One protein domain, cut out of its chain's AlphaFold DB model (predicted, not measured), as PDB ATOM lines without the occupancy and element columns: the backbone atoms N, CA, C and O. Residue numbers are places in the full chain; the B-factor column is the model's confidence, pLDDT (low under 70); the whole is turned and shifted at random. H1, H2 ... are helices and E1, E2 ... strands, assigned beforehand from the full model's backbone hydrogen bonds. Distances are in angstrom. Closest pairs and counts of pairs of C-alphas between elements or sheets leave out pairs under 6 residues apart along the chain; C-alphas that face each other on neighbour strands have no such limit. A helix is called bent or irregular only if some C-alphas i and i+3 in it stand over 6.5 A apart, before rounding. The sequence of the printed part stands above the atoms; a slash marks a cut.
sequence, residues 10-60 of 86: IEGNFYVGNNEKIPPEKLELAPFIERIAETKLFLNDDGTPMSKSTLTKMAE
ATOM      1  N   ILE A  10      26.357   9.947 -35.759       51.19
ATOM      2  CA  ILE A  10      26.359   9.902 -37.231       51.19
ATOM      3  C   ILE A  10      26.610  11.293 -37.851       51.19
ATOM      4  O   ILE A  10      27.153  11.376 -38.952       51.19
ATOM      5  N   GLU A  11      26.294  12.388 -37.148       47.50
ATOM      6  CA  GLU A  11      26.455  13.765 -37.662       47.50
ATOM      7  C   GLU A  11      27.721  14.496 -37.165       47.50
ATOM      8  O   GLU A  11      27.972  15.645 -37.540       47.50
ATOM      9  N   GLY A  12      28.551  13.846 -36.344       53.00
ATOM     10  CA  GLY A  12      29.750  14.437 -35.750       53.00
ATOM     11  C   GLY A  12      31.036  14.138 -36.525       53.00
ATOM     12  O   GLY A  12      31.371  12.990 -36.800       53.00
ATOM     13  N   ASN A  13      31.820  15.174 -36.825       51.84
ATOM     14  CA  ASN A  13      33.219  15.001 -37.216       51.84
ATOM     15  C   ASN A  13      34.004  14.498 -36.001       51.84
ATOM     16  O   ASN A  13      34.024  15.180 -34.976       51.84
ATOM     17  N   PHE A  14      34.668  13.347 -36.102       58.78
ATOM     18  CA  PHE A  14      35.542  12.880 -35.031       58.78
ATOM     19  C   PHE A  14      36.877  13.600 -35.128       58.78
ATOM     20  O   PHE A  14      37.539  13.554 -36.161       58.78
ATOM     21  N   TYR A  15      37.271  14.270 -34.055       56.31
ATOM     22  CA  TYR A  15      38.576  14.904 -33.959       56.31
ATOM     23  C   TYR A  15      39.475  13.997 -33.131       56.31
ATOM     24  O   TYR A  15      39.205  13.750 -31.956       56.31
ATOM     25  N   VAL A  16      40.525  13.473 -33.755       58.84
ATOM     26  CA  VAL A  16      41.588  12.732 -33.064       58.84
ATOM     27  C   VAL A  16      42.809  13.649 -32.973       58.84
ATOM     28  O   VAL A  16      42.934  14.580 -33.771       58.84
ATOM     29  N   GLY A  17      43.635  13.461 -31.933       48.16
ATOM     30  CA  GLY A  17      44.713  14.370 -31.515       48.16
ATOM     31  C   GLY A  17      45.417  15.094 -32.670       48.16
ATOM     32  O   GLY A  17      45.796  14.461 -33.649       48.16
ATOM     33  N   ASN A  18      45.579  16.417 -32.518       70.50
ATOM     34  CA  ASN A  18      45.923  17.424 -33.544       70.50
ATOM     35  C   ASN A  18      44.743  18.006 -34.351       70.50
ATOM     36  O   ASN A  18      44.968  18.630 -35.385       70.50
ATOM     37  N   ASN A  19      43.495  17.875 -33.876       65.31
ATOM     38  CA  ASN A  19      42.289  18.373 -34.561       65.31
ATOM     39  C   ASN A  19      42.106  17.807 -35.981       65.31
ATOM     40  O   ASN A  19      41.426  18.413 -36.816       65.31
ATOM     41  N   GLU A  20      42.673  16.637 -36.267       66.38
ATOM     42  CA  GLU A  20      42.476  16.007 -37.563       66.38
ATOM     43  C   GLU A  20      41.064  15.421 -37.620       66.38
ATOM     44  O   GLU A  20      40.660  14.616 -36.777       66.38
ATOM     45  N   LYS A  21      40.290  15.872 -38.610       67.88
ATOM     46  CA  LYS A  21      38.923  15.413 -38.838       67.88
ATOM     47  C   LYS A  21      38.961  14.019 -39.457       67.88
ATOM     48  O   LYS A  21      39.270  13.858 -40.639       67.88
ATOM     49  N   ILE A  22      38.594  13.022 -38.662       66.94
ATOM     50  CA  ILE A  22      38.463  11.638 -39.091       66.94
ATOM     51  C   ILE A  22      36.992  11.347 -39.420       66.94
ATOM     52  O   ILE A  22      36.108  11.569 -38.589       66.94
ATOM     53  N   PRO A  23      36.699  10.865 -40.638       70.31
ATOM     54  CA  PRO A  23      35.364  10.412 -40.994       70.31
ATOM     55  C   PRO A  23      34.966   9.164 -40.171       70.31
ATOM     56  O   PRO A  23      35.817   8.289 -39.973       70.31
ATOM     57  N   PRO A  24      33.701   9.046 -39.717       68.56
ATOM     58  CA  PRO A  24      33.218   7.923 -38.900       68.56
ATOM     59  C   PRO A  24      33.563   6.546 -39.487       68.56
ATOM     60  O   PRO A  24      33.944   5.623 -38.772       68.56
ATOM     61  N   GLU A  25      33.528   6.426 -40.814       71.31
ATOM     62  CA  GLU A  25      33.808   5.185 -41.538       71.31
ATOM     63  C   GLU A  25      35.234   4.680 -41.304       71.31
ATOM     64  O   GLU A  25      35.466   3.475 -41.233       71.31
ATOM     65  N   LYS A  26      36.207   5.585 -41.157       73.00
ATOM     66  CA  LYS A  26      37.589   5.191 -40.862       73.00
ATOM     67  C   LYS A  26      37.728   4.645 -39.445       73.00
ATOM     68  O   LYS A  26      38.534   3.742 -39.237       73.00
ATOM     69  N   LEU A  27      36.949   5.162 -38.495       73.19
ATOM     70  CA  LEU A  27      36.940   4.661 -37.121       73.19
ATOM     71  C   LEU A  27      36.292   3.280 -37.032       73.19
ATOM     72  O   LEU A  27      36.824   2.408 -36.353       73.19
ATOM     73  N   GLU A  28      35.194   3.060 -37.757       76.62
ATOM     74  CA  GLU A  28      34.515   1.760 -37.789       76.62
ATOM     75  C   GLU A  28      35.371   0.673 -38.459       76.62
ATOM     76  O   GLU A  28      35.405  -0.470 -37.999       76.62
ATOM     77  N   LEU A  29      36.096   1.018 -39.529       82.25
ATOM     78  CA  LEU A  29      36.892   0.051 -40.289       82.25
ATOM     79  C   LEU A  29      38.266  -0.248 -39.664       82.25
ATOM     80  O   LEU A  29      38.825  -1.315 -39.931       82.25
ATOM     81  N   ALA A  30      38.830   0.651 -38.851       82.44
ATOM     82  CA  ALA A  30      40.203   0.521 -38.352       82.44
ATOM     83  C   ALA A  30      40.482  -0.786 -37.573       82.44
ATOM     84  O   ALA A  30      41.437  -1.477 -37.946       82.44
ATOM     85  N   PRO A  31      39.660  -1.203 -36.584       85.31
ATOM     86  CA  PRO A  31      39.910  -2.438 -35.832       85.31
ATOM     87  C   PRO A  31      39.827  -3.689 -36.717       85.31
ATOM     88  O   PRO A  31      40.571  -4.654 -36.543       85.31
ATOM     89  N   PHE A  32      38.924  -3.669 -37.699       83.44
ATOM     90  CA  PHE A  32      38.747  -4.766 -38.645       83.44
ATOM     91  C   PHE A  32      39.956  -4.917 -39.575       83.44
ATOM     92  O   PHE A  32      40.442  -6.030 -39.784       83.44
ATOM     93  N   ILE A  33      40.477  -3.801 -40.092       88.50
ATOM     94  CA  ILE A  33      41.662  -3.795 -40.957       88.50
ATOM     95  C   ILE A  33      42.897  -4.289 -40.196       88.50
ATOM     96  O   ILE A  33      43.680  -5.052 -40.761       88.50
ATOM     97  N   GLU A  34      43.077  -3.879 -38.937       88.00
ATOM     98  CA  GLU A  34      44.182  -4.360 -38.097       88.00
ATOM     99  C   GLU A  34      44.137  -5.873 -37.930       88.00
ATOM    100  O   GLU A  34      45.103  -6.557 -38.273       88.00
ATOM    101  N   ARG A  35      42.976  -6.400 -37.534       87.38
ATOM    102  CA  ARG A  35      42.792  -7.839 -37.354       87.38
ATOM    103  C   ARG A  35      43.038  -8.624 -38.641       87.38
ATOM    104  O   ARG A  35      43.649  -9.686 -38.599       87.38
ATOM    105  N   ILE A  36      42.590  -8.124 -39.794       86.44
ATOM    106  CA  ILE A  36      42.837  -8.788 -41.081       86.44
ATOM    107  C   ILE A  36      44.318  -8.750 -41.458       86.44
ATOM    108  O   ILE A  36      44.852  -9.768 -41.902       86.44
ATOM    109  N   ALA A  37      44.986  -7.608 -41.287       88.75
ATOM    110  CA  ALA A  37      46.403  -7.473 -41.607       88.75
ATOM    111  C   ALA A  37      47.260  -8.469 -40.806       88.75
ATOM    112  O   ALA A  37      48.195  -9.055 -41.353       88.75
ATOM    113  N   GLU A  38      46.903  -8.725 -39.545       90.06
ATOM    114  CA  GLU A  38      47.567  -9.719 -38.692       90.06
ATOM    115  C   GLU A  38      47.441 -11.152 -39.216       90.06
ATOM    116  O   GLU A  38      48.390 -11.928 -39.095       90.06
ATOM    117  N   THR A  39      46.312 -11.507 -39.841       89.88
ATOM    118  CA  THR A  39      46.124 -12.863 -40.383       89.88
ATOM    119  C   THR A  39      47.093 -13.190 -41.515       89.88
ATOM    120  O   THR A  39      47.367 -14.364 -41.750       89.88
ATOM    121  N   LYS A  40      47.597 -12.174 -42.235       90.06
ATOM    122  CA  LYS A  40      48.453 -12.330 -43.425       90.06
ATOM    123  C   LYS A  40      47.862 -13.245 -44.512       90.06
ATOM    124  O   LYS A  40      48.593 -13.725 -45.369       90.06
ATOM    125  N   LEU A  41      46.545 -13.470 -44.495       91.12
ATOM    126  CA  LEU A  41      45.852 -14.349 -45.444       91.12
ATOM    127  C   LEU A  41      45.566 -13.672 -46.788       91.12
ATOM    128  O   LEU A  41      45.374 -14.343 -47.795       91.12
ATOM    129  N   PHE A  42      45.517 -12.341 -46.807       88.81
ATOM    130  CA  PHE A  42      45.249 -11.566 -48.012       88.81
ATOM    131  C   PHE A  42      46.572 -11.263 -48.697       88.81
ATOM    132  O   PHE A  42      47.356 -10.464 -48.189       88.81
ATOM    133  N   LEU A  43      46.815 -11.920 -49.827       92.94
ATOM    134  CA  LEU A  43      48.068 -11.844 -50.570       92.94
ATOM    135  C   LEU A  43      47.901 -10.989 -51.832       92.94
ATOM    136  O   LEU A  43      46.815 -10.941 -52.410       92.94
ATOM    137  N   ASN A  44      48.966 -10.311 -52.251       91.06
ATOM    138  CA  ASN A  44      49.059  -9.701 -53.575       91.06
ATOM    139  C   ASN A  44      49.373 -10.763 -54.650       91.06
ATOM    140  O   ASN A  44      49.545 -11.942 -54.337       91.06
ATOM    141  N   ASP A  45      49.479 -10.334 -55.909       92.50
ATOM    142  CA  ASP A  45      49.753 -11.224 -57.049       92.50
ATOM    143  C   ASP A  45      51.095 -11.973 -56.920       92.50
ATOM    144  O   ASP A  45      51.239 -13.081 -57.429       92.50
ATOM    145  N   ASP A  46      52.044 -11.416 -56.163       93.44
ATOM    146  CA  ASP A  46      53.349 -12.023 -55.871       93.44
ATOM    147  C   ASP A  46      53.313 -13.005 -54.679       93.44
ATOM    148  O   ASP A  46      54.356 -13.479 -54.224       93.44
ATOM    149  N   GLY A  47      52.135 -13.277 -54.105       92.00
ATOM    150  CA  GLY A  47      51.976 -14.155 -52.939       92.00
ATOM    151  C   GLY A  47      52.444 -13.545 -51.610       92.00
ATOM    152  O   GLY A  47      52.568 -14.252 -50.611       92.00
ATOM    153  N   THR A  48      52.700 -12.237 -51.568       94.25
ATOM    154  CA  THR A  48      53.120 -11.507 -50.366       94.25
ATOM    155  C   THR A  48      51.904 -10.929 -49.633       94.25
ATOM    156  O   THR A  48      51.003 -10.393 -50.284       94.25
ATOM    157  N   PRO A  49      51.851 -10.970 -48.288       93.94
ATOM    158  CA  PRO A  49      50.767 -10.350 -47.533       93.94
ATOM    159  C   PRO A  49      50.579  -8.876 -47.887       93.94
ATOM    160  O   PRO A  49      51.527  -8.088 -47.892       93.94
ATOM    161  N   MET A  50      49.334  -8.496 -48.162       94.50
ATOM    162  CA  MET A  50      48.976  -7.120 -48.467       94.50
ATOM    163  C   MET A  50      49.280  -6.205 -47.281       94.50
ATOM    164  O   MET A  50      49.051  -6.538 -46.117       94.50
ATOM    165  N   SER A  51      49.756  -5.000 -47.585       92.06
ATOM    166  CA  SER A  51      50.006  -3.987 -46.567       92.06
ATOM    167  C   SER A  51      48.704  -3.489 -45.934       92.06
ATOM    168  O   SER A  51      47.656  -3.419 -46.586       92.06
ATOM    169  N   LYS A  52      48.790  -3.026 -44.679       89.94
ATOM    170  CA  LYS A  52      47.666  -2.394 -43.964       89.94
ATOM    171  C   LYS A  52      47.020  -1.280 -44.793       89.94
ATOM    172  O   LYS A  52      45.805  -1.238 -44.916       89.94
ATOM    173  N   SER A  53      47.825  -0.426 -45.432       89.94
ATOM    174  CA  SER A  53      47.331   0.685 -46.258       89.94
ATOM    175  C   SER A  53      46.553   0.227 -47.496       89.94
ATOM    176  O   SER A  53      45.604   0.896 -47.910       89.94
ATOM    177  N   THR A  54      46.916  -0.917 -48.080       91.75
ATOM    178  CA  THR A  54      46.183  -1.522 -49.201       91.75
ATOM    179  C   THR A  54      44.841  -2.069 -48.728       91.75
ATOM    180  O   THR A  54      43.807  -1.740 -49.314       91.75
ATOM    181  N   LEU A  55      44.841  -2.813 -47.620       90.94
ATOM    182  CA  LEU A  55      43.626  -3.343 -46.996       90.94
ATOM    183  C   LEU A  55      42.656  -2.220 -46.596       90.94
ATOM    184  O   LEU A  55      41.462  -2.324 -46.874       90.94
ATOM    185  N   THR A  56      43.161  -1.107 -46.052       88.94
ATOM    186  CA  THR A  56      42.353   0.087 -45.753       88.94
ATOM    187  C   THR A  56      41.637   0.616 -46.993       88.94
ATOM    188  O   THR A  56      40.422   0.794 -46.967       88.94
ATOM    189  N   LYS A  57      42.354   0.798 -48.109       89.06
ATOM    190  CA  LYS A  57      41.755   1.291 -49.362       89.06
ATOM    191  C   LYS A  57      40.690   0.340 -49.912       89.06
ATOM    192  O   LYS A  57      39.711   0.793 -50.509       89.06
ATOM    193  N   MET A  58      40.877  -0.971 -49.759       88.56
ATOM    194  CA  MET A  58      39.888  -1.964 -50.187       88.56
ATOM    195  C   MET A  58      38.629  -1.902 -49.321       88.56
ATOM    196  O   MET A  58      37.530  -1.832 -49.873       88.56
ATOM    197  N   ALA A  59      38.788  -1.849 -47.998       85.06
ATOM    198  CA  ALA A  59      37.680  -1.731 -47.052       85.06
ATOM    199  C   ALA A  59      36.868  -0.446 -47.286       85.06
ATOM    200  O   ALA A  59      35.645  -0.505 -47.413       85.06
ATOM    201  N   GLU A  60      37.537   0.698 -47.462       83.69
ATOM    202  CA  GLU A  60      36.884   1.971 -47.791       83.69
ATOM    203  C   GLU A  60      36.097   1.886 -49.108       83.69
ATOM    204  O   GLU A  60      34.941   2.308 -49.174       83.69
TER     205      GLU A  60
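This is residues 10 to 60 of the 86 residues of an uncharacterized protein of Bacteroides stercorirosoris (UniProt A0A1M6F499). A long, kinked helix, H1, has a small two-stranded hairpin of E1 and E2 at its beginning; from its other end a long loop swings out and folds back, and the shorter helix H2 then packs on H1, crossing it at a steep angle. The hairpin lies toward one end of the long axis and the loop toward the other. The printed part has 51 residues, with two named strands and two named helices in the order E1, E2, H1, H2; the two-stranded sheet, E1 - E2, is antiparallel, and the class is mostly helix. The whole is loose, with a radius of gyration of the C-alphas of 13.4 A, and elongated, spanning 40 by 21 by 16 A.

E1, residues 14 to 16, and E2, residues 20 to 22, form a hairpin of antiparallel neighbour strands, with 133 degrees between their directions. C-alphas 15 and 21 face each other at 4.9 A. N 22 and O 14 are within hydrogen-bond range at 2.8 A, and N 16 and O 20 at 3.2 A. A tight link of one residue joins E2 to H1, residues 24 to 39. The closest C-alphas of E1 and H1 are those of Phe 14 and Pro 24, 6.7 A apart. H1 and H2, residues 52 to 60, touch; their closest C-alphas are those of Ala 37 and Lys 52, 5.7 A apart. Their lines stand at a steep tilt of 48 degrees, and they run opposite ways. H2 is apart from E1 and from E2. In H2 every O i to N i+4 pair is within hydrogen-bond range; in H1 10 of 12 are.

E1 begins at C-alpha 14, (35.542, 12.880, -35.031), and has three residues, 6.4 A from first to last C-alpha. E2, also three residues, measures 6.1 A. H1, 16 residues, measures 24.5 A and ends at C-alpha 39, (46.124, -12.863, -40.383). It has a kink of 33 degrees near residue 31 and is irregular, with C-alphas 28 and 31 at 7.1 A from each other. H2, nine residues, measures 12.2 A and ends at C-alpha 60, (36.884, 1.971, -47.791).

The two C-alphas farthest apart are those of Glu 11 and Asp 46, at 41.5 A. The printed part has no cut. The link from E1 to E2 is tight, with three residues between them. The link from H1 to H2 is long: residues 40 to 51 hold no named element. The mean pLDDT of the printed part is 79.5; it is under 70 at residues 10 to 17, residues 19 to 22 and residue 24.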